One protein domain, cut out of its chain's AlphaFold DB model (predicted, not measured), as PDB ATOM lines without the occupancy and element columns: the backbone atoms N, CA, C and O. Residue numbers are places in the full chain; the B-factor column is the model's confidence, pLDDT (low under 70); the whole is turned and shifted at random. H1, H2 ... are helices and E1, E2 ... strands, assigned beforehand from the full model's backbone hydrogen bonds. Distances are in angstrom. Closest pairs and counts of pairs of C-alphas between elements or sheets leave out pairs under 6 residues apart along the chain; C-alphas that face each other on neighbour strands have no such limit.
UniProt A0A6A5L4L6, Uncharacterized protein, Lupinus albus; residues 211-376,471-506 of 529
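AT A GLANCE: This is residues 211 to 376 and 471 to 506 of the 529 residues of an uncharacterized protein of Lupinus albus (UniProt A0A6A5L4L6). Helices gather round H9, which runs through the middle between H3 and H8, both crossing it nearly at right angles; H2 makes a hairpin with H3, and H7 with H8. The short helices H4 to H6 lie towards one end of H9 and three separate pairs of strands towards the other, while residues 302 to 307 stick out. The printed part has 202 residues with nine named helices and six named strands, in the order H1 E1 E2 E3 H2 H3 H4 H5 H6 H7 H8 H9 E4 E5 E6. The class is mixed, helices and strands, and the two-stranded sheets E1 - E4, E2 - E3 and E5 - E6 are antiparallel. The whole is compact, with a radius of gyration of the C-alphas of 18.1 A and spans of 56 by 47 by 36 A.

IN THESE COORDINATES: H1, residues 219 to 227, begins at C-alpha 219, (-56.280, -34.629, 49.079). E1 is residues 239 to 241, E2 246 to 251, 15.6 A long, and E3 254 to 258. H2 is residues 262 to 272, 15.7 A, and H3 276 to 298, 30.2 A. H4 is residues 306 to 309, H5 312 to 315, H6 318 to 322 and H7 325 to 330. H8, residues 336 to 349, measures 21.3 A, and H9, residues 358 to 370, 19.3 A. E4 is residues 373 to 375, E5 478 to 480 and E6 498 to 500, ending at C-alpha 500, (-52.069, -57.149, 46.923).

HOW THE PARTS SIT: H9 is the hub, touching five helices. It is about perpendicular to H3, at 77 degrees, with Ser 287 and Phe 362 the closest C-alphas, 4.4 A apart. It is about perpendicular to H8 too, at 81 degrees; the closest C-alphas, of Pro 345 and Met 363, are 5.9 A apart. H7 and H6 touch H9 at Ala 358, with closest C-alphas Ile 325 at 4.0 A and Leu 320 at 4.9 A. H2 and H9 only just touch, only at their ends, with 3 pairs of C-alphas within 8 A, the closest Pro 262 and Phe 368 at 6.0 A. H4 only just touches H3, with 3 such pairs, the closest Leu 298 and Leu 309 at 6.1 A; H5 is close to H3 but not clearly touching, at 7.5 A between the C-alphas of Ile 293 and Glu 313. H1 is close to H9 but not clearly touching, at 7.8 A between the C-alphas of Pro 219 and Leu 370. Within hydrogen-bond range are N 240 and O 374 of E1 and E4, 2.8 A, N 248 and O 256 of the hairpin E2 and E3, 2.9 A, and N 478 and O 500 of the hairpin E5 and E6, 2.8 A. Every O i to N i+4 pair is within range in H1, H2, H3, H6 and H7, but 5 of 10 in H8 and 4 of 9 in H9, which has 6 of 10 O i to N i+3 pairs; H4 and H5 are too short for an i+4 pair.

THE WHOLE: The C-alphas of Leu 312 and Gly 493, the two farthest apart, are 56.4 A apart. Residues 377 to 470 are not printed, and C-alphas 376 and 471 are 33.2 A apart across this cut. The links H1 to E1 and E5 to E6 are long. The mean pLDDT of the printed part is 85.5; under 70 are residues 297, 302 to 312, 347 to 355, 471 to 475 and 501 to 506.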
ATOM      1  N   MET A 211     -61.381 -53.333  51.562       86.88
ATOM      2  CA  MET A 211     -61.493 -54.300  50.461       86.88
ATOM      3  C   MET A 211     -61.057 -53.750  49.098       86.88
ATOM      4  O   MET A 211     -61.137 -54.454  48.088       86.88
ATOM      5  N   GLY A 212     -60.595 -52.501  49.042       85.50
ATOM      6  CA  GLY A 212     -60.183 -51.872  47.793       85.50
ATOM      7  C   GLY A 212     -59.049 -50.871  47.978       85.50
ATOM      8  O   GLY A 212     -57.901 -51.293  48.124       85.50
ATOM      9  N   PRO A 213     -59.299 -49.553  47.882       86.69
ATOM     10  CA  PRO A 213     -58.220 -48.578  47.952       86.69
ATOM     11  C   PRO A 213     -57.586 -48.525  49.342       86.69
ATOM     12  O   PRO A 213     -58.267 -48.679  50.348       86.69
ATOM     13  N   SER A 214     -56.283 -48.251  49.382       83.31
ATOM     14  CA  SER A 214     -55.520 -48.095  50.630       83.31
ATOM     15  C   SER A 214     -54.546 -46.913  50.616       83.31
ATOM     16  O   SER A 214     -53.951 -46.611  51.644       83.31
ATOM     17  N   TRP A 215     -54.405 -46.204  49.487       83.62
ATOM     18  CA  TRP A 215     -53.568 -45.003  49.357       83.62
ATOM     19  C   TRP A 215     -54.405 -43.769  49.086       83.62
ATOM     20  O   TRP A 215     -55.092 -43.690  48.063       83.62
ATOM     21  N   TYR A 216     -54.302 -42.785  49.975       90.44
ATOM     22  CA  TYR A 216     -54.964 -41.502  49.810       90.44
ATOM     23  C   TYR A 216     -53.972 -40.473  49.275       90.44
ATOM     24  O   TYR A 216     -53.164 -39.895  50.002       90.44
ATOM     25  N   TRP A 217     -54.029 -40.275  47.962       90.12
ATOM     26  CA  TRP A 217     -53.293 -39.245  47.235       90.12
ATOM     27  C   TRP A 217     -54.245 -38.180  46.711       90.12
ATOM     28  O   TRP A 217     -55.428 -38.441  46.500       90.12
ATOM     29  N   MET A 218     -53.692 -36.998  46.433       91.25
ATOM     30  CA  MET A 218     -54.440 -35.855  45.891       91.25
ATOM     31  C   MET A 218     -55.576 -35.396  46.830       91.25
ATOM     32  O   MET A 218     -56.735 -35.340  46.409       91.25
ATOM     33  N   PRO A 219     -55.273 -35.081  48.111       92.81
ATOM     34  CA  PRO A 219     -56.280 -34.629  49.079       92.81
ATOM     35  C   PRO A 219     -57.083 -33.419  48.592       92.81
ATOM     36  O   PRO A 219     -58.278 -33.320  48.855       92.81
ATOM     37  N   ASP A 220     -56.458 -32.547  47.803       92.12
ATOM     38  CA  ASP A 220     -57.066 -31.363  47.207       92.12
ATOM     39  C   ASP A 220     -58.258 -31.676  46.287       92.12
ATOM     40  O   ASP A 220     -59.138 -30.832  46.133       92.12
ATOM     41  N   ILE A 221     -58.333 -32.872  45.687       91.25
ATOM     42  CA  ILE A 221     -59.503 -33.285  44.895       91.25
ATOM     43  C   ILE A 221     -60.730 -33.465  45.788       91.25
ATOM     44  O   ILE A 221     -61.827 -33.053  45.410       91.25
ATOM     45  N   PHE A 222     -60.545 -34.058  46.964       94.12
ATOM     46  CA  PHE A 222     -61.624 -34.242  47.925       94.12
ATOM     47  C   PHE A 222     -62.003 -32.907  48.563       94.12
ATOM     48  O   PHE A 222     -63.189 -32.605  48.644       94.12
ATOM     49  N   GLU A 223     -61.024 -32.058  48.896       94.50
ATOM     50  CA  GLU A 223     -61.297 -30.698  49.383       94.50
ATOM     51  C   GLU A 223     -62.121 -29.893  48.377       94.50
ATOM     52  O   GLU A 223     -63.136 -29.308  48.743       94.50
ATOM     53  N   ARG A 224     -61.757 -29.920  47.085       92.12
ATOM     54  CA  ARG A 224     -62.555 -29.277  46.027       92.12
ATOM     55  C   ARG A 224     -63.977 -29.836  45.961       92.12
ATOM     56  O   ARG A 224     -64.920 -29.067  45.834       92.12
ATOM     57  N   PHE A 225     -64.135 -31.157  46.053       94.94
ATOM     58  CA  PHE A 225     -65.455 -31.785  46.034       94.94
ATOM     59  C   PHE A 225     -66.334 -31.325  47.202       94.94
ATOM     60  O   PHE A 225     -67.465 -30.929  46.959       94.94
ATOM     61  N   PHE A 226     -65.843 -31.333  48.445       96.12
ATOM     62  CA  PHE A 226     -66.629 -30.854  49.591       96.12
ATOM     63  C   PHE A 226     -66.875 -29.337  49.522       96.12
ATOM     64  O   PHE A 226     -67.981 -28.877  49.823       96.12
ATOM     65  N   ALA A 227     -65.898 -28.563  49.038       95.12
ATOM     66  CA  ALA A 227     -66.030 -27.120  48.852       95.12
ATOM     67  C   ALA A 227     -67.132 -26.749  47.847       95.12
ATOM     68  O   ALA A 227     -67.818 -25.745  48.052       95.12
ATOM     69  N   ASP A 228     -67.384 -27.579  46.827       91.75
ATOM     70  CA  ASP A 228     -68.516 -27.394  45.910       91.75
ATOM     71  C   ASP A 228     -69.876 -27.398  46.646       91.75
ATOM     72  O   ASP A 228     -70.854 -26.886  46.103       91.75
ATOM     73  N   PHE A 229     -69.957 -27.903  47.881       93.19
ATOM     74  CA  PHE A 229     -71.155 -27.891  48.736       93.19
ATOM     75  C   PHE A 229     -71.016 -26.971  49.962       93.19
ATOM     76  O   PHE A 229     -71.847 -27.020  50.867       93.19
ATOM     77  N   GLY A 230     -69.977 -26.128  50.005       93.50
ATOM     78  CA  GLY A 230     -69.708 -25.233  51.133       93.50
ATOM     79  C   GLY A 230     -69.236 -25.960  52.395       93.50
ATOM     80  O   GLY A 230     -69.529 -25.515  53.504       93.50
ATOM     81  N   LYS A 231     -68.553 -27.096  52.232       96.56
ATOM     82  CA  LYS A 231     -68.106 -27.983  53.313       96.56
ATOM     83  C   LYS A 231     -66.597 -28.214  53.269       96.56
ATOM     84  O   LYS A 231     -65.979 -27.993  52.231       96.56
ATOM     85  N   ASN A 232     -66.025 -28.727  54.358       96.50
ATOM     86  CA  ASN A 232     -64.626 -29.159  54.408       96.50
ATOM     87  C   ASN A 232     -64.535 -30.673  54.613       96.50
ATOM     88  O   ASN A 232     -65.400 -31.264  55.258       96.50
ATOM     89  N   VAL A 233     -63.458 -31.303  54.133       96.62
ATOM     90  CA  VAL A 233     -63.218 -32.743  54.355       96.62
ATOM     91  C   VAL A 233     -63.221 -33.096  55.849       96.62
ATOM     92  O   VAL A 233     -63.821 -34.097  56.248       96.62
ATOM     93  N   SER A 234     -62.628 -32.235  56.684       96.69
ATOM     94  CA  SER A 234     -62.522 -32.433  58.135       96.69
ATOM     95  C   SER A 234     -63.867 -32.530  58.866       96.69
ATOM     96  O   SER A 234     -63.905 -33.018  59.990       96.69
ATOM     97  N   ASP A 235     -64.970 -32.093  58.250       95.75
ATOM     98  CA  ASP A 235     -66.319 -32.173  58.831       95.75
ATOM     99  C   ASP A 235     -66.924 -33.596  58.719       95.75
ATOM    100  O   ASP A 235     -67.961 -33.910  59.328       95.75
ATOM    101  N   TYR A 236     -66.285 -34.471  57.929       97.38
ATOM    102  CA  TYR A 236     -66.809 -35.784  57.543       97.38
ATOM    103  C   TYR A 236     -65.883 -36.948  57.902       97.38
ATOM    104  O   TYR A 236     -66.391 -37.998  58.295       97.38
ATOM    105  N   TYR A 237     -64.562 -36.791  57.783       96.50
ATOM    106  CA  TYR A 237     -63.586 -37.811  58.184       96.50
ATOM    107  C   TYR A 237     -62.211 -37.206  58.499       96.50
ATOM    108  O   TYR A 237     -61.890 -36.089  58.097       96.50
ATOM    109  N   GLU A 238     -61.393 -37.962  59.233       96.00
ATOM    110  CA  GLU A 238     -60.044 -37.566  59.645       96.00
ATOM    111  C   GLU A 238     -58.990 -38.135  58.684       96.00
ATOM    112  O   GLU A 238     -59.058 -39.303  58.292       96.00
ATOM    113  N   LEU A 239     -57.997 -37.315  58.329       95.56
ATOM    114  CA  LEU A 239     -56.853 -37.707  57.506       95.56
ATOM    115  C   LEU A 239     -55.555 -37.618  58.309       95.56
ATOM    116  O   LEU A 239     -55.239 -36.583  58.894       95.56
ATOM    117  N   VAL A 240     -54.762 -38.682  58.248       94.56
ATOM    118  CA  VAL A 240     -53.429 -38.774  58.844       94.56
ATOM    119  C   VAL A 240     -52.393 -38.786  57.726       94.56
ATOM    120  O   VAL A 240     -52.467 -39.610  56.815       94.56
ATOM    121  N   LYS A 241     -51.411 -37.881  57.768       94.12
ATOM    122  CA  LYS A 241     -50.282 -37.922  56.829       94.12
ATOM    123  C   LYS A 241     -49.303 -39.012  57.260       94.12
ATOM    124  O   LYS A 241     -48.878 -39.022  58.414       94.12
ATOM    125  N   LEU A 242     -48.933 -39.905  56.347       93.50
ATOM    126  CA  LEU A 242     -48.006 -40.996  56.640       93.50
ATOM    127  C   LEU A 242     -46.554 -40.514  56.552       93.50
ATOM    128  O   LEU A 242     -46.206 -39.799  55.614       93.50
ATOM    129  N   SER A 243     -45.710 -40.925  57.505       90.75
ATOM    130  CA  SER A 243     -44.262 -40.673  57.506       90.75
ATOM    131  C   SER A 243     -43.496 -41.895  58.060       90.75
ATOM    132  O   SER A 243     -43.701 -42.247  59.224       90.75
ATOM    133  N   PRO A 244     -42.629 -42.560  57.265       93.06
ATOM    134  CA  PRO A 244     -42.488 -42.375  55.819       93.06
ATOM    135  C   PRO A 244     -43.824 -42.635  55.106       93.06
ATOM    136  O   PRO A 244     -44.663 -43.387  55.595       93.06
ATOM    137  N   GLY A 245     -44.030 -42.005  53.949       91.69
ATOM    138  CA  GLY A 245     -45.239 -42.204  53.152       91.69
ATOM    139  C   GLY A 245     -45.398 -43.662  52.717       91.69
ATOM    140  O   GLY A 245     -46.496 -44.208  52.775       91.69
ATOM    141  N   TYR A 246     -44.294 -44.292  52.306       92.31
ATOM    142  CA  TYR A 246     -44.173 -45.736  52.098       92.31
ATOM    143  C   TYR A 246     -42.698 -46.156  52.021       92.31
ATOM    144  O   TYR A 246     -41.794 -45.327  51.899       92.31
ATOM    145  N   ARG A 247     -42.462 -47.471  52.054       93.00
ATOM    146  CA  ARG A 247     -41.143 -48.100  51.927       93.00
ATOM    147  C   ARG A 247     -41.104 -49.017  50.710       93.00
ATOM    148  O   ARG A 247     -41.995 -49.846  50.535       93.00
ATOM    149  N   VAL A 248     -40.055 -48.907  49.896       92.00
ATOM    150  CA  VAL A 248     -39.837 -49.775  48.726       92.00
ATOM    151  C   VAL A 248     -38.728 -50.768  49.024       92.00
ATOM    152  O   VAL A 248     -37.589 -50.367  49.247       92.00
ATOM    153  N   TYR A 249     -39.055 -52.057  48.997       90.38
ATOM    154  CA  TYR A 249     -38.109 -53.146  49.225       90.38
ATOM    155  C   TYR A 249     -37.537 -53.670  47.900       90.38
ATOM    156  O   TYR A 249     -38.274 -53.946  46.955       90.38
ATOM    157  N   PHE A 250     -36.217 -53.841  47.851       87.00
ATOM    158  CA  PHE A 250     -35.462 -54.421  46.732       87.00
ATOM    159  C   PHE A 250     -34.821 -55.770  47.090       87.00
ATOM    160  O   PHE A 250     -34.298 -56.460  46.216       87.00
ATOM    161  N   GLY A 251     -34.879 -56.149  48.365       86.06
ATOM    162  CA  GLY A 251     -34.366 -57.393  48.916       86.06
ATOM    163  C   GLY A 251     -34.521 -57.412  50.436       86.06
ATOM    164  O   GLY A 251     -35.055 -56.476  51.036       86.06
ATOM    165  N   GLU A 252     -34.040 -58.478  51.069       86.75
ATOM    166  CA  GLU A 252     -34.006 -58.576  52.528       86.75
ATOM    167  C   GLU A 252     -33.085 -57.486  53.101       86.75
ATOM    168  O   GLU A 252     -31.912 -57.407  52.740       86.75
ATOM    169  N   ASN A 253     -33.626 -56.620  53.964       89.25
ATOM    170  CA  ASN A 253     -32.938 -55.445  54.528       89.25
ATOM    171  C   ASN A 253     -32.433 -54.409  53.502       89.25
ATOM    172  O   ASN A 253     -31.684 -53.506  53.865       89.25
ATOM    173  N   ASP A 254     -32.857 -54.505  52.242       92.69
ATOM    174  CA  ASP A 254     -32.529 -53.546  51.191       92.69
ATOM    175  C   ASP A 254     -33.790 -52.780  50.803       92.69
ATOM    176  O   ASP A 254     -34.642 -53.288  50.069       92.69
ATOM    177  N   PHE A 255     -33.932 -51.566  51.330       93.94
ATOM    178  CA  PHE A 255     -35.107 -50.739  51.106       93.94
ATOM    179  C   PHE A 255     -34.769 -49.253  51.012       93.94
ATOM    180  O   PHE A 255     -33.714 -48.800  51.453       93.94
ATOM    181  N   ILE A 256     -35.695 -48.496  50.430       95.00
ATOM    182  CA  ILE A 256     -35.668 -47.035  50.392       95.00
ATOM    183  C   ILE A 256     -36.977 -46.527  50.994       95.00
ATOM    184  O   ILE A 256     -38.057 -46.926  50.552       95.00
ATOM    185  N   ASP A 257     -36.865 -45.647  51.986       94.75
ATOM    186  CA  ASP A 257     -38.000 -44.925  52.558       94.75
ATOM    187  C   ASP A 257     -38.309 -43.675  51.739       94.75
ATOM    188  O   ASP A 257     -37.428 -42.861  51.453       94.75
ATOM    189  N   ILE A 258     -39.582 -43.511  51.387       94.50
ATOM    190  CA  ILE A 258     -40.092 -42.287  50.780       94.50
ATOM    191  C   ILE A 258     -40.665 -41.430  51.904       94.50
ATOM    192  O   ILE A 258     -41.747 -41.701  52.421       94.50
ATOM    193  N   SER A 259     -39.893 -40.427  52.325       94.25
ATOM    194  CA  SER A 259     -40.283 -39.477  53.376       94.25
ATOM    195  C   SER A 259     -41.520 -38.663  52.976       94.25
ATOM    196  O   SER A 259     -41.813 -38.478  51.798       94.25
ATOM    197  N   ASP A 260     -42.235 -38.127  53.961       91.31
ATOM    198  CA  ASP A 260     -43.334 -37.180  53.753       91.31
ATOM    199  C   ASP A 260     -42.850 -35.746  53.463       91.31
ATOM    200  O   ASP A 260     -43.661 -34.848  53.187       91.31
ATOM    201  N   LYS A 261     -41.530 -35.526  53.529       93.62
ATOM    202  CA  LYS A 261     -40.865 -34.250  53.264       93.62
ATOM    203  C   LYS A 261     -40.057 -34.322  51.963       93.62
ATOM    204  O   LYS A 261     -39.054 -35.035  51.907       93.62
ATOM    205  N   PRO A 262     -40.394 -33.498  50.952       93.50
ATOM    206  CA  PRO A 262     -39.703 -33.472  49.660       93.50
ATOM    207  C   PRO A 262     -38.175 -33.370  49.740       93.50
ATOM    208  O   PRO A 262     -37.464 -34.001  48.963       93.50
ATOM    209  N   GLU A 263     -37.662 -32.568  50.675       95.25
ATOM    210  CA  GLU A 263     -36.224 -32.325  50.804       95.25
ATOM    211  C   GLU A 263     -35.463 -33.555  51.318       95.25
ATOM    212  O   GLU A 263     -34.353 -33.822  50.866       95.25
ATOM    213  N   GLU A 264     -36.081 -34.347  52.197       96.06
ATOM    214  CA  GLU A 264     -35.496 -35.601  52.678       96.06
ATOM    215  C   GLU A 264     -35.461 -36.647  51.553       96.06
ATOM    216  O   GLU A 264     -34.455 -37.332  51.393       96.06
ATOM    217  N   ILE A 265     -36.489 -36.709  50.694       95.81
ATOM    218  CA  ILE A 265     -36.480 -37.578  49.501       95.81
ATOM    219  C   ILE A 265     -35.334 -37.182  48.553       95.81
ATOM    220  O   ILE A 265     -34.600 -38.040  48.063       95.81
ATOM    221  N   ILE A 266     -35.153 -35.879  48.307       96.75
ATOM    222  CA  ILE A 266     -34.069 -35.348  47.465       96.75
ATOM    223  C   ILE A 266     -32.695 -35.729  48.020       96.75
ATOM    224  O   ILE A 266     -31.823 -36.149  47.254       96.75
ATOM    225  N   GLN A 267     -32.516 -35.615  49.334       97.62
ATOM    226  CA  GLN A 267     -31.282 -35.999  50.007       97.62
ATOM    227  C   GLN A 267     -31.014 -37.507  49.874       97.62
ATOM    228  O   GLN A 267     -29.911 -37.889  49.485       97.62
ATOM    229  N   THR A 268     -32.025 -38.356  50.084       96.81
ATOM    230  CA  THR A 268     -31.919 -39.813  49.892       96.81
ATOM    231  C   THR A 268     -31.475 -40.170  48.471       96.81
ATOM    232  O   THR A 268     -30.613 -41.028  48.279       96.81
ATOM    233  N   PHE A 269     -32.014 -39.489  47.455       97.50
ATOM    234  CA  PHE A 269     -31.575 -39.677  46.070       97.50
ATOM    235  C   PHE A 269     -30.089 -39.308  45.916       97.50
ATOM    236  O   PHE A 269     -29.303 -40.131  45.446       97.50
ATOM    237  N   GLU A 270     -29.676 -38.127  46.384       97.75
ATOM    238  CA  GLU A 270     -28.286 -37.644  46.300       97.75
ATOM    239  C   GLU A 270     -27.263 -38.536  47.029       97.75
ATOM    240  O   GLU A 270     -26.084 -38.600  46.657       97.75
ATOM    241  N   GLU A 271     -27.691 -39.221  48.085       97.69
ATOM    242  CA  GLU A 271     -26.879 -40.200  48.810       97.69
ATOM    243  C   GLU A 271     -26.703 -41.501  48.018       97.69
ATOM    244  O   GLU A 271     -25.601 -42.051  47.988       97.69
ATOM    245  N   ILE A 272     -27.752 -41.955  47.329       96.88
ATOM    246  CA  ILE A 272     -27.747 -43.189  46.532       96.88
ATOM    247  C   ILE A 272     -27.031 -43.002  45.185       96.88
ATOM    248  O   ILE A 272     -26.312 -43.893  44.726       96.88
ATOM    249  N   GLU A 273     -27.227 -41.864  44.521       97.69
ATOM    250  CA  GLU A 273     -26.569 -41.505  43.263       97.69
ATOM    251  C   GLU A 273     -26.233 -40.010  43.257       97.69
ATOM    252  O   GLU A 273     -27.124 -39.162  43.218       97.69
ATOM    253  N   LYS A 274     -24.938 -39.671  43.235       97.31
ATOM    254  CA  LYS A 274     -24.491 -38.272  43.190       97.31
ATOM    255  C   LYS A 274     -25.029 -37.534  41.962       97.31
ATOM    256  O   LYS A 274     -24.920 -38.032  40.842       97.31
ATOM    257  N   GLY A 275     -25.578 -36.341  42.180       95.81
ATOM    258  CA  GLY A 275     -26.252 -35.516  41.176       95.81
ATOM    259  C   GLY A 275     -27.723 -35.874  40.935       95.81
ATOM    260  O   GLY A 275     -28.432 -35.125  40.254       95.81
ATOM    261  N   SER A 276     -28.223 -36.987  41.484       97.12
ATOM    262  CA  SER A 276     -29.629 -37.367  41.310       97.12
ATOM    263  C   SER A 276     -30.587 -36.509  42.139       97.12
ATOM    264  O   SER A 276     -31.728 -36.324  41.713       97.12
ATOM    265  N   GLY A 277     -30.139 -35.915  43.251       96.62
ATOM    266  CA  GLY A 277     -30.973 -35.032  44.066       96.62
ATOM    267  C   GLY A 277     -31.319 -33.733  43.335       96.62
ATOM    268  O   GLY A 277     -32.480 -33.314  43.297       96.62
ATOM    269  N   GLU A 278     -30.341 -33.118  42.664       95.31
ATOM    270  CA  GLU A 278     -30.585 -31.935  41.825       95.31
ATOM    271  C   GLU A 278     -31.545 -32.264  40.673       95.31
ATOM    272  O   GLU A 278     -32.474 -31.499  40.378       95.31
ATOM    273  N   HIS A 279     -31.369 -33.436  40.056       94.44
ATOM    274  CA  HIS A 279     -32.277 -33.897  39.018       94.44
ATOM    275  C   HIS A 279     -33.704 -34.085  39.546       94.44
ATOM    276  O   HIS A 279     -34.646 -33.580  38.929       94.44
ATOM    277  N   LEU A 280     -33.865 -34.750  40.694       95.25
ATOM    278  CA  LEU A 280     -35.167 -34.966  41.316       95.25
ATOM    279  C   LEU A 280     -35.841 -33.636  41.658       95.25
ATOM    280  O   LEU A 280     -37.017 -33.455  41.353       95.25
ATOM    281  N   ARG A 281     -35.100 -32.659  42.190       95.56
ATOM    282  CA  ARG A 281     -35.636 -31.321  42.476       95.56
ATOM    283  C   ARG A 281     -36.225 -30.664  41.228       95.56
ATOM    284  O   ARG A 281     -37.322 -30.103  41.274       95.56
ATOM    285  N   LYS A 282     -35.514 -30.736  40.098       94.06
ATOM    286  CA  LYS A 282     -36.012 -30.219  38.817       94.06
ATOM    287  C   LYS A 282     -37.238 -31.001  38.342       94.06
ATOM    288  O   LYS A 282     -38.235 -30.390  37.968       94.06
ATOM    289  N   PHE A 283     -37.177 -32.328  38.411       92.31
ATOM    290  CA  PHE A 283     -38.273 -33.214  38.033       92.31
ATOM    291  C   PHE A 283     -39.548 -32.932  38.842       92.31
ATOM    292  O   PHE A 283     -40.616 -32.800  38.251       92.31
ATOM    293  N   MET A 284     -39.438 -32.739  40.161       93.69
ATOM    294  CA  MET A 284     -40.556 -32.403  41.051       93.69
ATOM    295  C   MET A 284     -41.148 -31.015  40.778       93.69
ATOM    296  O   MET A 284     -42.355 -30.804  40.882       93.69
ATOM    297  N   LYS A 285     -40.308 -30.042  40.406       93.81
ATOM    298  CA  LYS A 285     -40.782 -28.716  39.989       93.81
ATOM    299  C   LYS A 285     -41.592 -28.798  38.694       93.81
ATOM    300  O   LYS A 285     -42.601 -28.106  38.558       93.81
ATOM    301  N   ASP A 286     -41.148 -29.622  37.751       91.25
ATOM    302  CA  ASP A 286     -41.841 -29.826  36.483       91.25
ATOM    303  C   ASP A 286     -43.126 -30.650  36.665       91.25
ATOM    304  O   ASP A 286     -44.154 -30.283  36.094       91.25
ATOM    305  N   SER A 287     -43.108 -31.692  37.507       92.50
ATOM    306  CA  SER A 287     -44.302 -32.483  37.832       92.50
ATOM    307  C   SER A 287     -45.372 -31.658  38.538       92.50
ATOM    308  O   SER A 287     -46.537 -31.781  38.180       92.50
ATOM    309  N   LYS A 288     -44.998 -30.762  39.464       94.00
ATOM    310  CA  LYS A 288     -45.940 -29.833  40.111       94.00
ATOM    311  C   LYS A 288     -46.677 -28.965  39.094       94.00
ATOM    312  O   LYS A 288     -47.898 -28.874  39.126       94.00
ATOM    313  N   LYS A 289     -45.949 -28.366  38.148       90.81
ATOM    314  CA  LYS A 289     -46.570 -27.553  37.090       90.81
ATOM    315  C   LYS A 289     -47.500 -28.381  36.206       90.81
ATOM    316  O   LYS A 289     -48.564 -27.909  35.828       90.81
ATOM    317  N   ASN A 290     -47.094 -29.602  35.854       90.44
ATOM    318  CA  ASN A 290     -47.946 -30.498  35.072       90.44
ATOM    319  C   ASN A 290     -49.193 -30.917  35.861       90.44
ATOM    320  O   ASN A 290     -50.255 -31.037  35.266       90.44
ATOM    321  N   TYR A 291     -49.081 -31.084  37.181       91.00
ATOM    322  CA  TYR A 291     -50.201 -31.375  38.073       91.00
ATOM    323  C   TYR A 291     -51.219 -30.241  38.097       91.00
ATOM    324  O   TYR A 291     -52.398 -30.486  37.869       91.00
ATOM    325  N   GLU A 292     -50.764 -29.004  38.296       89.50
ATOM    326  CA  GLU A 292     -51.628 -27.817  38.281       89.50
ATOM    327  C   GLU A 292     -52.398 -27.709  36.954       89.50
ATOM    328  O   GLU A 292     -53.620 -27.575  36.965       89.50
ATOM    329  N   ILE A 293     -51.709 -27.879  35.817       85.19
ATOM    330  CA  ILE A 293     -52.331 -27.868  34.482       85.19
ATOM    331  C   ILE A 293     -53.314 -29.032  34.322       85.19
ATOM    332  O   ILE A 293     -54.430 -28.839  33.851       85.19
ATOM    333  N   ALA A 294     -52.923 -30.251  34.703       84.00
ATOM    334  CA  ALA A 294     -53.780 -31.420  34.556       84.00
ATOM    335  C   ALA A 294     -55.073 -31.276  35.369       84.00
ATOM    336  O   ALA A 294     -56.153 -31.557  34.850       84.00
ATOM    337  N   MET A 295     -54.961 -30.808  36.614       84.38
ATOM    338  CA  MET A 295     -56.103 -30.632  37.507       84.38
ATOM    339  C   MET A 295     -57.020 -29.482  37.086       84.38
ATOM    340  O   MET A 295     -58.224 -29.595  37.276       84.38
ATOM    341  N   GLN A 296     -56.488 -28.399  36.515       77.00
ATOM    342  CA  GLN A 296     -57.306 -27.262  36.077       77.00
ATOM    343  C   GLN A 296     -57.940 -27.483  34.699       77.00
ATOM    344  O   GLN A 296     -59.132 -27.240  34.532       77.00
ATOM    345  N   ASP A 297     -57.163 -27.972  33.730       69.69
ATOM    346  CA  ASP A 297     -57.531 -27.874  32.314       69.69
ATOM    347  C   ASP A 297     -57.935 -29.205  31.676       69.69
ATOM    348  O   ASP A 297     -58.508 -29.194  30.588       69.69
ATOM    349  N   LEU A 298     -57.602 -30.355  32.281       74.31
ATOM    350  CA  LEU A 298     -57.690 -31.650  31.590       74.31
ATOM    351  C   LEU A 298     -58.657 -32.636  32.234       74.31
ATOM    352  O   LEU A 298     -59.475 -33.224  31.530       74.31
ATOM    353  N   VAL A 299     -58.572 -32.847  33.549       76.31
ATOM    354  CA  VAL A 299     -59.284 -33.968  34.192       76.31
ATOM    355  C   VAL A 299     -60.800 -33.793  34.266       76.31
ATOM    356  O   VAL A 299     -61.512 -34.788  34.351       76.31
ATOM    357  N   TYR A 300     -61.302 -32.559  34.190       75.06
ATOM    358  CA  TYR A 300     -62.738 -32.260  34.228       75.06
ATOM    359  C   TYR A 300     -63.395 -32.214  32.834       75.06
ATOM    360  O   TYR A 300     -64.586 -31.912  32.721       75.06
ATOM    361  N   ASN A 301     -62.652 -32.519  31.765       72.50
ATOM    362  CA  ASN A 301     -63.210 -32.578  30.415       72.50
ATOM    363  C   ASN A 301     -63.963 -33.901  30.171       72.50
ATOM    364  O   ASN A 301     -63.556 -34.951  30.669       72.50
ATOM    365  N   PRO A 302     -65.043 -33.889  29.366       65.88
ATOM    366  CA  PRO A 302     -65.878 -35.066  29.125       65.88
ATOM    367  C   PRO A 302     -65.235 -36.130  28.219       65.88
ATOM    368  O   PRO A 302     -65.836 -37.183  28.011       65.88
ATOM    369  N   GLY A 303     -64.054 -35.868  27.650       65.06
ATOM    370  CA  GLY A 303     -63.292 -36.837  26.864       65.06
ATOM    371  C   GLY A 303     -63.915 -37.143  25.501       65.06
ATOM    372  O   GLY A 303     -63.740 -38.242  24.978       65.06
ATOM    373  N   LYS A 304     -64.673 -36.209  24.908       63.97
ATOM    374  CA  LYS A 304     -65.370 -36.458  23.629       63.97
ATOM    375  C   LYS A 304     -64.485 -36.245  22.410       63.97
ATOM    376  O   LYS A 304     -64.792 -36.752  21.330       63.97
ATOM    377  N   SER A 305     -63.422 -35.467  22.564       65.19
ATOM    378  CA  SER A 305     -62.483 -35.150  21.499       65.19
ATOM    379  C   SER A 305     -61.069 -35.037  22.048       65.19
ATOM    380  O   SER A 305     -60.846 -34.413  23.080       65.19
ATOM    381  N   LEU A 306     -60.090 -35.551  21.302       60.06
ATOM    382  CA  LEU A 306     -58.668 -35.347  21.605       60.06
ATOM    383  C   LEU A 306     -58.268 -33.861  21.574       60.06
ATOM    384  O   LEU A 306     -57.263 -33.492  22.171       60.06
ATOM    385  N   LEU A 307     -59.057 -33.003  20.915       64.88
ATOM    386  CA  LEU A 307     -58.841 -31.554  20.911       64.88
ATOM    387  C   LEU A 307     -59.127 -30.906  22.275       64.88
ATOM    388  O   LEU A 307     -58.596 -29.835  22.540       64.88
ATOM    389  N   GLU A 308     -59.902 -31.554  23.156       64.69
ATOM    390  CA  GLU A 308     -60.147 -31.072  24.530       64.69
ATOM    391  C   GLU A 308     -58.864 -31.078  25.375       64.69
ATOM    392  O   GLU A 308     -58.755 -30.344  26.348       64.69
ATOM    393  N   LEU A 309     -57.859 -31.865  24.974       60.47
ATOM    394  CA  LEU A 309     -56.550 -31.906  25.624       60.47
ATOM    395  C   LEU A 309     -55.625 -30.759  25.175       60.47
ATOM    396  O   LEU A 309     -54.516 -30.624  25.700       60.47
ATOM    397  N   ILE A 310     -56.043 -29.948  24.194       64.38
ATOM    398  CA  ILE A 310     -55.241 -28.881  23.584       64.38
ATOM    399  C   ILE A 310     -55.704 -27.521  24.124       64.38
ATOM    400  O   ILE A 310     -56.570 -26.862  23.552       64.38
ATOM    401  N   SER A 311     -55.084 -27.077  25.216       69.38
ATOM    402  CA  SER A 311     -55.133 -25.705  25.719       69.38
ATOM    403  C   SER A 311     -53.883 -24.933  25.272       69.38
ATOM    404  O   SER A 311     -52.887 -25.515  24.833       69.38
ATOM    405  N   LEU A 312     -53.898 -23.601  25.399       68.19
ATOM    406  CA  LEU A 312     -52.704 -22.770  25.173       68.19
ATOM    407  C   LEU A 312     -51.515 -23.216  26.041       68.19
ATOM    408  O   LEU A 312     -50.364 -23.101  25.616       68.19
ATOM    409  N   GLU A 313     -51.785 -23.738  27.239       72.00
ATOM    410  CA  GLU A 313     -50.759 -24.209  28.168       72.00
ATOM    411  C   GLU A 313     -50.270 -25.626  27.848       72.00
ATOM    412  O   GLU A 313     -49.061 -25.873  27.894       72.00
ATOM    413  N   THR A 314     -51.142 -26.551  27.428       72.31
ATOM    414  CA  THR A 314     -50.685 -27.883  26.988       72.31
ATOM    415  C   THR A 314     -49.999 -27.851  25.625       72.31
ATOM    416  O   THR A 314     -49.037 -28.593  25.413       72.31
ATOM    417  N   ALA A 315     -50.379 -26.930  24.733       73.12
ATOM    418  CA  ALA A 315     -49.722 -26.729  23.440       73.12
ATOM    419  C   ALA A 315     -48.235 -26.344  23.585       73.12
ATOM    420  O   ALA A 315     -47.388 -26.804  22.818       73.12
ATOM    421  N   LYS A 316     -47.876 -25.573  24.623       77.50
ATOM    422  CA  LYS A 316     -46.470 -25.245  24.943       77.50
ATOM    423  C   LYS A 316     -45.655 -26.463  25.405       77.50
ATOM    424  O   LYS A 316     -44.431 -26.381  25.486       77.50
ATOM    425  N   ARG A 317     -46.315 -27.582  25.719       76.75
ATOM    426  CA  ARG A 317     -45.733 -28.803  26.298       76.75
ATOM    427  C   ARG A 317     -45.885 -30.031  25.401       76.75
ATOM    428  O   ARG A 317     -45.723 -31.151  25.876       76.75
ATOM    429  N   LEU A 318     -46.146 -29.848  24.102       75.50
ATOM    430  CA  LEU A 318     -46.328 -30.944  23.134       75.50
ATOM    431  C   LEU A 318     -45.189 -31.975  23.144       75.50
ATOM    432  O   LEU A 318     -45.424 -33.165  22.957       75.50
ATOM    433  N   ASN A 319     -43.957 -31.552  23.434       78.50
ATOM    434  CA  ASN A 319     -42.816 -32.457  23.581       78.50
ATOM    435  C   ASN A 319     -43.009 -33.518  24.684       78.50
ATOM    436  O   ASN A 319     -42.552 -34.647  24.513       78.50
ATOM    437  N   LEU A 320     -43.707 -33.194  25.777       77.62
ATOM    438  CA  LEU A 320     -44.008 -34.123  26.875       77.62
ATOM    439  C   LEU A 320     -45.076 -35.160  26.508       77.62
ATOM    440  O   LEU A 320     -45.184 -36.179  27.186       77.62
ATOM    441  N   PHE A 321     -45.849 -34.910  25.449       76.12
ATOM    442  CA  PHE A 321     -46.826 -35.858  24.914       76.12
ATOM    443  C   PHE A 321     -46.211 -36.828  23.894       76.12
ATOM    444  O   PHE A 321     -46.767 -37.894  23.653       76.12
ATOM    445  N   VAL A 322     -45.053 -36.478  23.322       77.62
ATOM    446  CA  VAL A 322     -44.298 -37.328  22.385       77.62
ATOM    447  C   VAL A 322     -43.262 -38.193  23.109       77.62
ATOM    448  O   VAL A 322     -43.001 -39.323  22.707       77.62
ATOM    449  N   GLN A 323     -42.651 -37.670  24.174       83.50
ATOM    450  CA  GLN A 323     -41.720 -38.423  25.020       83.50
ATOM    451  C   GLN A 323     -42.473 -39.304  26.015       83.50
ATOM    452  O   GLN A 323     -43.574 -38.955  26.439       83.50
ATOM    453  N   ASN A 324     -41.855 -40.405  26.452       83.81
ATOM    454  CA  ASN A 324     -42.384 -41.213  27.556       83.81
ATOM    455  C   ASN A 324     -41.620 -40.983  28.869       83.81
ATOM    456  O   ASN A 324     -40.473 -40.527  28.870       83.81
ATOM    457  N   ILE A 325     -42.262 -41.291  29.998       83.31
ATOM    458  CA  ILE A 325     -41.704 -41.028  31.336       83.31
ATOM    459  C   ILE A 325     -40.404 -41.807  31.603       83.31
ATOM    460  O   ILE A 325     -39.474 -41.290  32.216       83.31
ATOM    461  N   SER A 326     -40.295 -43.028  31.082       83.12
ATOM    462  CA  SER A 326     -39.093 -43.855  31.227       83.12
ATOM    463  C   SER A 326     -37.885 -43.202  30.550       83.12
ATOM    464  O   SER A 326     -36.803 -43.120  31.132       83.12
ATOM    465  N   GLN A 327     -38.064 -42.624  29.358       85.88
ATOM    466  CA  GLN A 327     -37.010 -41.868  28.674       85.88
ATOM    467  C   GLN A 327     -36.553 -40.648  29.482       85.88
ATOM    468  O   GLN A 327     -35.349 -40.393  29.566       85.88
ATOM    469  N   THR A 328     -37.480 -39.887  30.073       85.69
ATOM    470  CA  THR A 328     -37.133 -38.665  30.814       85.69
ATOM    471  C   THR A 328     -36.413 -38.972  32.125       85.69
ATOM    472  O   THR A 328     -35.407 -38.323  32.424       85.69
ATOM    473  N   VAL A 329     -36.856 -40.004  32.849       88.62
ATOM    474  CA  VAL A 329     -36.229 -40.491  34.088       88.62
ATOM    475  C   VAL A 329     -34.840 -41.073  33.808       88.62
ATOM    476  O   VAL A 329     -33.837 -40.642  34.385       88.62
ATOM    477  N   ARG A 330     -34.735 -42.021  32.869       91.31
ATOM    478  CA  ARG A 330     -33.491 -42.770  32.613       91.31
ATOM    479  C   ARG A 330     -32.383 -41.935  31.989       91.31
ATOM    480  O   ARG A 330     -31.220 -42.329  32.075       91.31
ATOM    481  N   LYS A 331     -32.726 -40.799  31.372       90.06
ATOM    482  CA  LYS A 331     -31.757 -39.855  30.806       90.06
ATOM    483  C   LYS A 331     -30.802 -39.292  31.862       90.06
ATOM    484  O   LYS A 331     -29.643 -39.052  31.537       90.06
ATOM    485  N   ASN A 332     -31.279 -39.069  33.086       89.44
ATOM    486  CA  ASN A 332     -30.516 -38.354  34.113       89.44
ATOM    487  C   ASN A 332     -30.258 -39.185  35.375       89.44
ATOM    488  O   ASN A 332     -29.321 -38.875  36.098       89.44
ATOM    489  N   ILE A 333     -31.048 -40.232  35.619       93.81
ATOM    490  CA  ILE A 333     -30.841 -41.176  36.722       93.81
ATOM    491  C   ILE A 333     -30.292 -42.476  36.151       93.81
ATOM    492  O   ILE A 333     -30.852 -42.984  35.175       93.81
ATOM    493  N   LYS A 334     -29.227 -43.039  36.731       94.81
ATOM    494  CA  LYS A 334     -28.625 -44.321  36.314       94.81
ATOM    495  C   LYS A 334     -29.016 -45.483  37.218       94.81
ATOM    496  O   LYS A 334     -29.171 -46.601  36.720       94.81
ATOM    497  N   ASN A 335     -29.187 -45.227  38.508       95.69
ATOM    498  CA  ASN A 335     -29.465 -46.231  39.516       95.69
ATOM    499  C   ASN A 335     -30.832 -46.897  39.254       95.69
ATOM    500  O   ASN A 335     -31.847 -46.203  39.145       95.69
ATOM    501  N   PRO A 336     -30.891 -48.238  39.147       90.88
ATOM    502  CA  PRO A 336     -32.130 -48.945  38.842       90.88
ATOM    503  C   PRO A 336     -33.202 -48.793  39.932       90.88
ATOM    504  O   PRO A 336     -34.377 -48.744  39.591       90.88
ATOM    505  N   LYS A 337     -32.826 -48.653  41.211       92.25
ATOM    506  CA  LYS A 337     -33.777 -48.485  42.322       92.25
ATOM    507  C   LYS A 337     -34.506 -47.146  42.238       92.25
ATOM    508  O   LYS A 337     -35.732 -47.102  42.272       92.25
ATOM    509  N   LEU A 338     -33.744 -46.068  42.038       94.56
ATOM    510  CA  LEU A 338     -34.282 -44.712  41.889       94.56
ATOM    511  C   LEU A 338     -35.176 -44.587  40.646       94.56
ATOM    512  O   LEU A 338     -36.221 -43.943  40.693       94.56
ATOM    513  N   ARG A 339     -34.798 -45.245  39.540       92.06
ATOM    514  CA  ARG A 339     -35.634 -45.331  38.329       92.06
ATOM    515  C   ARG A 339     -36.968 -46.012  38.613       92.06
ATOM    516  O   ARG A 339     -37.997 -45.464  38.242       92.06
ATOM    517  N   SER A 340     -36.950 -47.163  39.288       87.44
ATOM    518  CA  SER A 340     -38.175 -47.885  39.646       87.44
ATOM    519  C   SER A 340     -39.105 -47.033  40.507       87.44
ATOM    520  O   SER A 340     -40.295 -46.987  40.227       87.44
ATOM    521  N   ILE A 341     -38.566 -46.301  41.489       91.06
ATOM    522  CA  ILE A 341     -39.340 -45.383  42.339       91.06
ATOM    523  C   ILE A 341     -39.985 -44.259  41.512       91.06
ATOM    524  O   ILE A 341     -41.162 -43.962  41.686       91.06
ATOM    525  N   LEU A 342     -39.254 -43.653  40.572       90.19
ATOM    526  CA  LEU A 342     -39.793 -42.581  39.726       90.19
ATOM    527  C   LEU A 342     -40.810 -43.075  38.686       90.19
ATOM    528  O   LEU A 342     -41.727 -42.339  38.327       90.19
ATOM    529  N   GLU A 343     -40.649 -44.299  38.184       85.38
ATOM    530  CA  GLU A 343     -41.542 -44.912  37.195       85.38
ATOM    531  C   GLU A 343     -42.798 -45.537  37.844       85.38
ATOM    532  O   GLU A 343     -43.813 -45.711  37.169       85.38
ATOM    533  N   PHE A 344     -42.759 -45.838  39.146       82.44
ATOM    534  CA  PHE A 344     -43.813 -46.550  39.872       82.44
ATOM    535  C   PHE A 344     -45.179 -45.835  39.905       82.44
ATOM    536  O   PHE A 344     -46.172 -46.505  39.611       82.44
ATOM    537  N   PRO A 345     -45.292 -44.508  40.145       81.31
ATOM    538  CA  PRO A 345     -46.589 -43.823  40.186       81.31
ATOM    539  C   PRO A 345     -47.433 -43.957  38.910       81.31
ATOM    540  O   PRO A 345     -48.655 -43.833  38.950       81.31
ATOM    541  N   VAL A 346     -46.805 -44.240  37.767       70.38
ATOM    542  CA  VAL A 346     -47.503 -44.436  36.490       70.38
ATOM    543  C   VAL A 346     -48.236 -45.777  36.415       70.38
ATOM    544  O   VAL A 346     -49.223 -45.890  35.691       70.38
ATOM    545  N   LEU A 347     -47.836 -46.773  37.209       67.12
ATOM    546  CA  LEU A 347     -48.525 -48.066  37.258       67.12
ATOM    547  C   LEU A 347     -49.961 -47.943  37.793       67.12
ATOM    548  O   LEU A 347     -50.825 -48.716  37.384       67.12
ATOM    549  N   PHE A 348     -50.255 -46.924  38.610       65.31
ATOM    550  CA  PHE A 348     -51.617 -46.627  39.082       65.31
ATOM    551  C   PHE A 348     -52.567 -46.145  37.979       65.31
ATOM    552  O   PHE A 348     -53.772 -46.059  38.196       65.31
ATOM    553  N   LEU A 349     -52.051 -45.843  36.786       62.19
ATOM    554  CA  LEU A 349     -52.866 -45.547  35.607       62.19
ATOM    555  C   LEU A 349     -53.215 -46.816  34.816       62.19
ATOM    556  O   LEU A 349     -53.870 -46.721  33.781       62.19
ATOM    557  N   GLY A 350     -52.760 -47.990  35.270       59.38
ATOM    558  CA  GLY A 350     -52.887 -49.236  34.523       59.38
ATOM    559  C   GLY A 350     -52.142 -49.166  33.191       59.38
ATOM    560  O   GLY A 350     -52.667 -49.625  32.183       59.38
ATOM    561  N   ALA A 351     -50.965 -48.528  33.161       59.38
ATOM    562  CA  ALA A 351     -50.153 -48.362  31.962       59.38
ATOM    563  C   ALA A 351     -48.664 -48.618  32.241       59.38
ATOM    564  O   ALA A 351     -48.146 -48.342  33.324       59.38
ATOM    565  N   LYS A 352     -47.938 -49.112  31.228       64.31
ATOM    566  CA  LYS A 352     -46.480 -49.293  31.302       64.31
ATOM    567  C   LYS A 352     -45.762 -47.938  31.169       64.31
ATOM    568  O   LYS A 352     -46.073 -47.189  30.236       64.31
ATOM    569  N   PRO A 353     -44.723 -47.647  31.979       60.00
ATOM    570  CA  PRO A 353     -43.954 -46.399  31.882       60.00
ATOM    571  C   PRO A 353     -43.395 -46.117  30.477       60.00
ATOM    572  O   PRO A 353     -43.429 -44.988  29.997       60.00
ATOM    573  N   ASN A 354     -42.948 -47.149  29.756       67.06
ATOM    574  CA  ASN A 354     -42.396 -47.002  28.401       67.06
ATOM    575  C   ASN A 354     -43.427 -46.547  27.349       67.06
ATOM    576  O   ASN A 354     -43.028 -46.048  26.299       67.06
ATOM    577  N   ASN A 355     -44.724 -46.690  27.634       65.94
ATOM    578  CA  ASN A 355     -45.823 -46.307  26.743       65.94
ATOM    579  C   ASN A 355     -46.626 -45.113  27.283       65.94
ATOM    580  O   ASN A 355     -47.608 -44.710  26.667       65.94
ATOM    581  N   THR A 356     -46.226 -44.550  28.428       72.38
ATOM    582  CA  THR A 356     -46.956 -43.457  29.074       72.38
ATOM    583  C   THR A 356     -46.278 -42.120  28.778       72.38
ATOM    584  O   THR A 356     -45.079 -41.987  29.056       72.38
ATOM    585  N   PRO A 357     -47.010 -41.116  28.257       81.12
ATOM    586  CA  PRO A 357     -46.468 -39.787  28.007       81.12
ATOM    587  C   PRO A 357     -45.772 -39.184  29.231       81.12
ATOM    588  O   PRO A 357     -46.267 -39.288  30.352       81.12
ATOM    589  N   ALA A 358     -44.649 -38.497  29.024       83.25
ATOM    590  CA  ALA A 358     -43.878 -37.865  30.094       83.25
ATOM    591  C   ALA A 358     -44.683 -36.816  30.881       83.25
ATOM    592  O   ALA A 358     -44.364 -36.543  32.036       83.25
ATOM    593  N   PHE A 359     -45.740 -36.261  30.282       84.19
ATOM    594  CA  PHE A 359     -46.684 -35.366  30.952       84.19
ATOM    595  C   PHE A 359     -47.329 -35.994  32.205       84.19
ATOM    596  O   PHE A 359     -47.591 -35.283  33.170       84.19
ATOM    597  N   TYR A 360     -47.510 -37.321  32.239       83.12
ATOM    598  CA  TYR A 360     -48.069 -38.041  33.392       83.12
ATOM    599  C   TYR A 360     -47.170 -38.061  34.630       83.12
ATOM    600  O   TYR A 360     -47.603 -38.515  35.688       83.12
ATOM    601  N   ASN A 361     -45.955 -37.510  34.549       87.88
ATOM    602  CA  ASN A 361     -45.130 -37.307  35.734       87.88
ATOM    603  C   ASN A 361     -45.803 -36.414  36.791       87.88
ATOM    604  O   ASN A 361     -45.305 -36.339  37.909       87.88
ATOM    605  N   PHE A 362     -46.934 -35.762  36.487       87.75
ATOM    606  CA  PHE A 362     -47.763 -35.110  37.495       87.75
ATOM    607  C   PHE A 362     -48.165 -36.054  38.640       87.75
ATOM    608  O   PHE A 362     -48.291 -35.597  39.774       87.75
ATOM    609  N   MET A 363     -48.292 -37.365  38.393       87.44
ATOM    610  CA  MET A 363     -48.543 -38.350  39.453       87.44
ATOM    611  C   MET A 363     -47.398 -38.405  40.471       87.44
ATOM    612  O   MET A 363     -47.644 -38.588  41.658       87.44
ATOM    613  N   ASN A 364     -46.156 -38.139  40.058       91.75
ATOM    614  CA  ASN A 364     -45.036 -38.016  40.992       91.75
ATOM    615  C   ASN A 364     -45.143 -36.770  41.884       91.75
ATOM    616  O   ASN A 364     -44.492 -36.718  42.921       91.75
ATOM    617  N   HIS A 365     -45.915 -35.747  41.492       93.00
ATOM    618  CA  HIS A 365     -46.227 -34.641  42.399       93.00
ATOM    619  C   HIS A 365     -47.257 -35.052  43.453       93.00
ATOM    620  O   HIS A 365     -47.114 -34.663  44.609       93.00
ATOM    621  N   ALA A 366     -48.259 -35.854  43.075       90.19
ATOM    622  CA  ALA A 366     -49.201 -36.422  44.036       90.19
ATOM    623  C   ALA A 366     -48.473 -37.284  45.081       90.19
ATOM    624  O   ALA A 366     -48.744 -37.144  46.267       90.19
ATOM    625  N   ASP A 367     -47.503 -38.078  44.630       90.38
ATOM    626  CA  ASP A 367     -46.633 -38.893  45.477       90.38
ATOM    627  C   ASP A 367     -45.663 -38.035  46.321       90.38
ATOM    628  O   ASP A 367     -45.904 -37.776  47.497       90.38
ATOM    629  N   PHE A 368     -44.592 -37.503  45.724       91.69
ATOM    630  CA  PHE A 368     -43.497 -36.871  46.475       91.69
ATOM    631  C   PHE A 368     -43.793 -35.445  46.943       91.69
ATOM    632  O   PHE A 368     -43.069 -34.905  47.775       91.69
ATOM    633  N   GLY A 369     -44.779 -34.780  46.339       90.94
ATOM    634  CA  GLY A 369     -45.123 -33.393  46.641       90.94
ATOM    635  C   GLY A 369     -46.198 -33.284  47.713       90.94
ATOM    636  O   GLY A 369     -45.964 -32.678  48.757       90.94
ATOM    637  N   LEU A 370     -47.378 -33.846  47.436       91.88
ATOM    638  CA  LEU A 370     -48.522 -33.824  48.356       91.88
ATOM    639  C   LEU A 370     -48.380 -34.872  49.471       91.88
ATOM    640  O   LEU A 370     -48.820 -34.629  50.600       91.88
ATOM    641  N   GLY A 371     -47.726 -35.996  49.178       91.81
ATOM    642  CA  GLY A 371     -47.491 -37.084  50.119       91.81
ATOM    643  C   GLY A 371     -48.625 -38.104  50.166       91.81
ATOM    644  O   GLY A 371     -49.719 -37.895  49.636       91.81
ATOM    645  N   THR A 372     -48.352 -39.208  50.860       92.56
ATOM    646  CA  THR A 372     -49.326 -40.267  51.139       92.56
ATOM    647  C   THR A 372     -50.068 -39.995  52.438       92.56
ATOM    648  O   THR A 372     -49.465 -39.672  53.462       92.56
ATOM    649  N   TRP A 373     -51.386 -40.153  52.390       94.56
ATOM    650  CA  TRP A 373     -52.273 -39.979  53.530       94.56
ATOM    651  C   TRP A 373     -53.063 -41.259  53.790       94.56
ATOM    652  O   TRP A 373     -53.164 -42.141  52.930       94.56
ATOM    653  N   TYR A 374     -53.647 -41.323  54.977       93.94
ATOM    654  CA  TYR A 374     -54.502 -42.400  55.431       93.94
ATOM    655  C   TYR A 374     -55.782 -41.831  56.063       93.94
ATOM    656  O   TYR A 374     -55.688 -41.018  56.985       93.94
ATOM    657  N   PRO A 375     -56.975 -42.217  55.584       95.00
ATOM    658  CA  PRO A 375     -58.229 -41.880  56.239       95.00
ATOM    659  C   PRO A 375     -58.460 -42.790  57.443       95.00
ATOM    660  O   PRO A 375     -58.490 -44.012  57.302       95.00
ATOM    661  N   LYS A 376     -58.653 -42.203  58.625       93.88
ATOM    662  CA  LYS A 376     -58.967 -42.970  59.835       93.88
ATOM    663  C   LYS A 376     -60.295 -43.714  59.655       93.88
ATOM    664  O   LYS A 376     -61.274 -43.127  59.197       93.88
ATOM    665  N   LEU A 471     -48.626 -65.788  36.538       54.81
ATOM    666  CA  LEU A 471     -47.972 -64.901  37.499       54.81
ATOM    667  C   LEU A 471     -46.627 -64.444  36.908       54.81
ATOM    668  O   LEU A 471     -45.862 -65.287  36.424       54.81
ATOM    669  N   PRO A 472     -46.303 -63.137  36.947       58.81
ATOM    670  CA  PRO A 472     -44.987 -62.664  36.546       58.81
ATOM    671  C   PRO A 472     -43.906 -63.415  37.321       58.81
ATOM    672  O   PRO A 472     -44.080 -63.699  38.503       58.81
ATOM    673  N   LYS A 473     -42.754 -63.685  36.695       57.00
ATOM    674  CA  LYS A 473     -41.631 -64.348  37.386       57.00
ATOM    675  C   LYS A 473     -41.161 -63.583  38.631       57.00
ATOM    676  O   LYS A 473     -40.703 -64.208  39.575       57.00
ATOM    677  N   ASN A 474     -41.294 -62.254  38.615       63.56
ATOM    678  CA  ASN A 474     -40.998 -61.354  39.730       63.56
ATOM    679  C   ASN A 474     -42.192 -60.401  39.923       63.56
ATOM    680  O   ASN A 474     -42.191 -59.309  39.346       63.56
ATOM    681  N   PRO A 475     -43.250 -60.823  40.633       67.56
ATOM    682  CA  PRO A 475     -44.421 -59.984  40.855       67.56
ATOM    683  C   PRO A 475     -44.087 -58.842  41.823       67.56
ATOM    684  O   PRO A 475     -43.389 -59.035  42.818       67.56
ATOM    685  N   LEU A 476     -44.592 -57.643  41.526       73.06
ATOM    686  CA  LEU A 476     -44.542 -56.520  42.456       73.06
ATOM    687  C   LEU A 476     -45.699 -56.665  43.441       73.06
ATOM    688  O   LEU A 476     -46.860 -56.544  43.052       73.06
ATOM    689  N   PHE A 477     -45.369 -56.916  44.701       80.38
ATOM    690  CA  PHE A 477     -46.351 -56.943  45.772       80.38
ATOM    691  C   PHE A 477     -46.414 -55.598  46.480       80.38
ATOM    692  O   PHE A 477     -45.403 -54.931  46.690       80.38
ATOM    693  N   TYR A 478     -47.623 -55.241  46.877       84.44
ATOM    694  CA  TYR A 478     -47.913 -54.142  47.769       84.44
ATOM    695  C   TYR A 478     -48.412 -54.715  49.093       84.44
ATOM    696  O   TYR A 478     -49.334 -55.529  49.102       84.44
ATOM    697  N   ALA A 479     -47.787 -54.304  50.194       88.38
ATOM    698  CA  ALA A 479     -48.191 -54.684  51.538       88.38
ATOM    699  C   ALA A 479     -48.713 -53.452  52.286       88.38
ATOM    700  O   ALA A 479     -48.028 -52.433  52.353       88.38
ATOM    701  N   ASN A 480     -49.908 -53.562  52.856       89.25
ATOM    702  CA  ASN A 480     -50.569 -52.522  53.635       89.25
ATOM    703  C   ASN A 480     -50.813 -53.018  55.059       89.25
ATOM    704  O   ASN A 480     -51.532 -53.999  55.234       89.25
ATOM    705  N   PHE A 481     -50.265 -52.326  56.055       91.81
ATOM    706  CA  PHE A 481     -50.478 -52.619  57.473       91.81
ATOM    707  C   PHE A 481     -51.170 -51.434  58.147       91.81
ATOM    708  O   PHE A 481     -50.553 -50.653  58.872       91.81
ATOM    709  N   SER A 482     -52.460 -51.254  57.858       91.06
ATOM    710  CA  SER A 482     -53.202 -50.061  58.287       91.06
ATOM    711  C   SER A 482     -53.341 -49.950  59.806       91.06
ATOM    712  O   SER A 482     -53.396 -48.836  60.320       91.06
ATOM    713  N   SER A 483     -53.285 -51.069  60.539       92.50
ATOM    714  CA  SER A 483     -53.331 -51.074  62.009       92.50
ATOM    715  C   SER A 483     -52.147 -50.370  62.681       92.50
ATOM    716  O   SER A 483     -52.235 -50.017  63.852       92.50
ATOM    717  N   ILE A 484     -51.044 -50.137  61.956       91.94
ATOM    718  CA  ILE A 484     -49.913 -49.331  62.445       91.94
ATOM    719  C   ILE A 484     -50.325 -47.860  62.601       91.94
ATOM    720  O   ILE A 484     -49.849 -47.172  63.501       91.94
ATOM    721  N   THR A 485     -51.195 -47.370  61.713       91.62
ATOM    722  CA  THR A 485     -51.685 -45.982  61.731       91.62
ATOM    723  C   THR A 485     -53.004 -45.863  62.492       91.62
ATOM    724  O   THR A 485     -53.222 -44.871  63.183       91.62
ATOM    725  N   ASP A 486     -53.866 -46.873  62.389       92.94
ATOM    726  CA  ASP A 486     -55.182 -46.906  63.019       92.94
ATOM    727  C   ASP A 486     -55.374 -48.195  63.838       92.94
ATOM    728  O   ASP A 486     -55.819 -49.216  63.301       92.94
ATOM    729  N   PRO A 487     -55.025 -48.169  65.139       92.81
ATOM    730  CA  PRO A 487     -55.122 -49.336  66.013       92.81
ATOM    731  C   PRO A 487     -56.534 -49.929  66.111       92.81
ATOM    732  O   PRO A 487     -56.663 -51.112  66.403       92.81
ATOM    733  N   ASP A 488     -57.585 -49.154  65.811       91.88
ATOM    734  CA  ASP A 488     -58.988 -49.589  65.906       91.88
ATOM    735  C   ASP A 488     -59.392 -50.595  64.807       91.88
ATOM    736  O   ASP A 488     -60.521 -51.113  64.800       91.88
ATOM    737  N   LEU A 489     -58.489 -50.872  63.859       92.25
ATOM    738  CA  LEU A 489     -58.676 -51.880  62.816       92.25
ATOM    739  C   LEU A 489     -58.344 -53.306  63.260       92.25
ATOM    740  O   LEU A 489     -58.717 -54.250  62.562       92.25
ATOM    741  N   ALA A 490     -57.643 -53.484  64.380       94.56
ATOM    742  CA  ALA A 490     -57.241 -54.793  64.877       94.56
ATOM    743  C   ALA A 490     -57.500 -54.923  66.387       94.56
ATOM    744  O   ALA A 490     -57.424 -53.937  67.117       94.56
ATOM    745  N   PRO A 491     -57.753 -56.139  66.902       95.06
ATOM    746  CA  PRO A 491     -57.752 -56.374  68.342       95.06
ATOM    747  C   PRO A 491     -56.400 -56.017  68.979       95.06
ATOM    748  O   PRO A 491     -55.356 -56.117  68.333       95.06
ATOM    749  N   GLU A 492     -56.414 -55.676  70.270       93.44
ATOM    750  CA  GLU A 492     -55.211 -55.287  71.013       93.44
ATOM    751  C   GLU A 492     -54.070 -56.309  70.851       93.44
ATOM    752  O   GLU A 492     -54.254 -57.520  71.008       93.44
ATOM    753  N   GLY A 493     -52.879 -55.810  70.506       92.88
ATOM    754  CA  GLY A 493     -51.684 -56.626  70.282       92.88
ATOM    755  C   GLY A 493     -51.655 -57.403  68.960       92.88
ATOM    756  O   GLY A 493     -50.783 -58.257  68.792       92.88
ATOM    757  N   LYS A 494     -52.583 -57.147  68.027       95.38
ATOM    758  CA  LYS A 494     -52.624 -57.770  66.694       95.38
ATOM    759  C   LYS A 494     -52.495 -56.729  65.579       95.38
ATOM    760  O   LYS A 494     -52.662 -55.538  65.809       95.38
ATOM    761  N   GLU A 495     -52.229 -57.196  64.360       93.12
ATOM    762  CA  GLU A 495     -52.140 -56.350  63.167       93.12
ATOM    763  C   GLU A 495     -53.089 -56.815  62.058       93.12
ATOM    764  O   GLU A 495     -53.334 -58.013  61.890       93.12
ATOM    765  N   VAL A 496     -53.580 -55.854  61.273       90.81
ATOM    766  CA  VAL A 496     -54.230 -56.096  59.983       90.81
ATOM    767  C   VAL A 496     -53.226 -55.795  58.882       90.81
ATOM    768  O   VAL A 496     -52.829 -54.646  58.693       90.81
ATOM    769  N   GLY A 497     -52.854 -56.841  58.146       88.44
ATOM    770  CA  GLY A 497     -51.994 -56.769  56.971       88.44
ATOM    771  C   GLY A 497     -52.720 -57.253  55.719       88.44
ATOM    772  O   GLY A 497     -53.414 -58.268  55.749       88.44
ATOM    773  N   GLN A 498     -52.537 -56.552  54.604       86.31
ATOM    774  CA  GLN A 498     -53.039 -56.944  53.288       86.31
ATOM    775  C   GLN A 498     -51.889 -56.996  52.290       86.31
ATOM    776  O   GLN A 498     -51.090 -56.064  52.228       86.31
ATOM    777  N   LEU A 499     -51.830 -58.058  51.489       84.81
ATOM    778  CA  LEU A 499     -50.861 -58.210  50.408       84.81
ATOM    779  C   LEU A 499     -51.607 -58.255  49.074       84.81
ATOM    780  O   LEU A 499     -52.384 -59.176  48.830       84.81
ATOM    781  N   THR A 500     -51.386 -57.264  48.217       76.62
ATOM    782  CA  THR A 500     -52.069 -57.149  46.923       76.62
ATOM    783  C   THR A 500     -51.091 -56.789  45.803       76.62
ATOM    784  O   THR A 500     -49.880 -56.686  46.012       76.62
ATOM    785  N   VAL A 501     -51.610 -56.641  44.585       69.00
ATOM    786  CA  VAL A 501     -50.885 -56.081  43.438       69.00
ATOM    787  C   VAL A 501     -51.467 -54.699  43.109       69.00
ATOM    788  O   VAL A 501     -52.681 -54.523  43.239       69.00
ATOM    789  N   PRO A 502     -50.653 -53.706  42.700       62.34
ATOM    790  CA  PRO A 502     -51.147 -52.359  42.411       62.34
ATOM    791  C   PRO A 502     -52.235 -52.338  41.325       62.34
ATOM    792  O   PRO A 502     -52.111 -53.013  40.303       62.34
ATOM    793  N   GLY A 503     -53.276 -51.527  41.532       59.88
ATOM    794  CA  GLY A 503     -54.399 -51.324  40.608       59.88
ATOM    795  C   GLY A 503     -54.803 -49.843  40.495       59.88
ATOM    796  O   GLY A 503     -54.205 -48.997  41.162       59.88
ATOM    797  N   PRO A 504     -55.790 -49.499  39.645       56.06
ATOM    798  CA  PRO A 504     -56.183 -48.109  39.405       56.06
ATOM    799  C   PRO A 504     -56.781 -47.414  40.645       56.06
ATOM    800  O   PRO A 504     -57.435 -48.052  41.468       56.06
ATOM    801  N   GLY A 505     -56.551 -46.098  40.767       57.88
ATOM    802  CA  GLY A 505     -56.851 -45.292  41.967       57.88
ATOM    803  C   GLY A 505     -58.228 -44.595  42.027       57.88
ATOM    804  O   GLY A 505     -59.017 -44.636  41.088       57.88
ATOM    805  N   VAL A 506     -58.495 -43.914  43.156       57.38
ATOM    806  CA  VAL A 506     -59.792 -43.297  43.544       57.38
ATOM    807  C   VAL A 506     -60.105 -41.922  42.932       57.38
ATOM    808  O   VAL A 506     -61.253 -41.726  42.528       57.38
TER     809      VAL A 506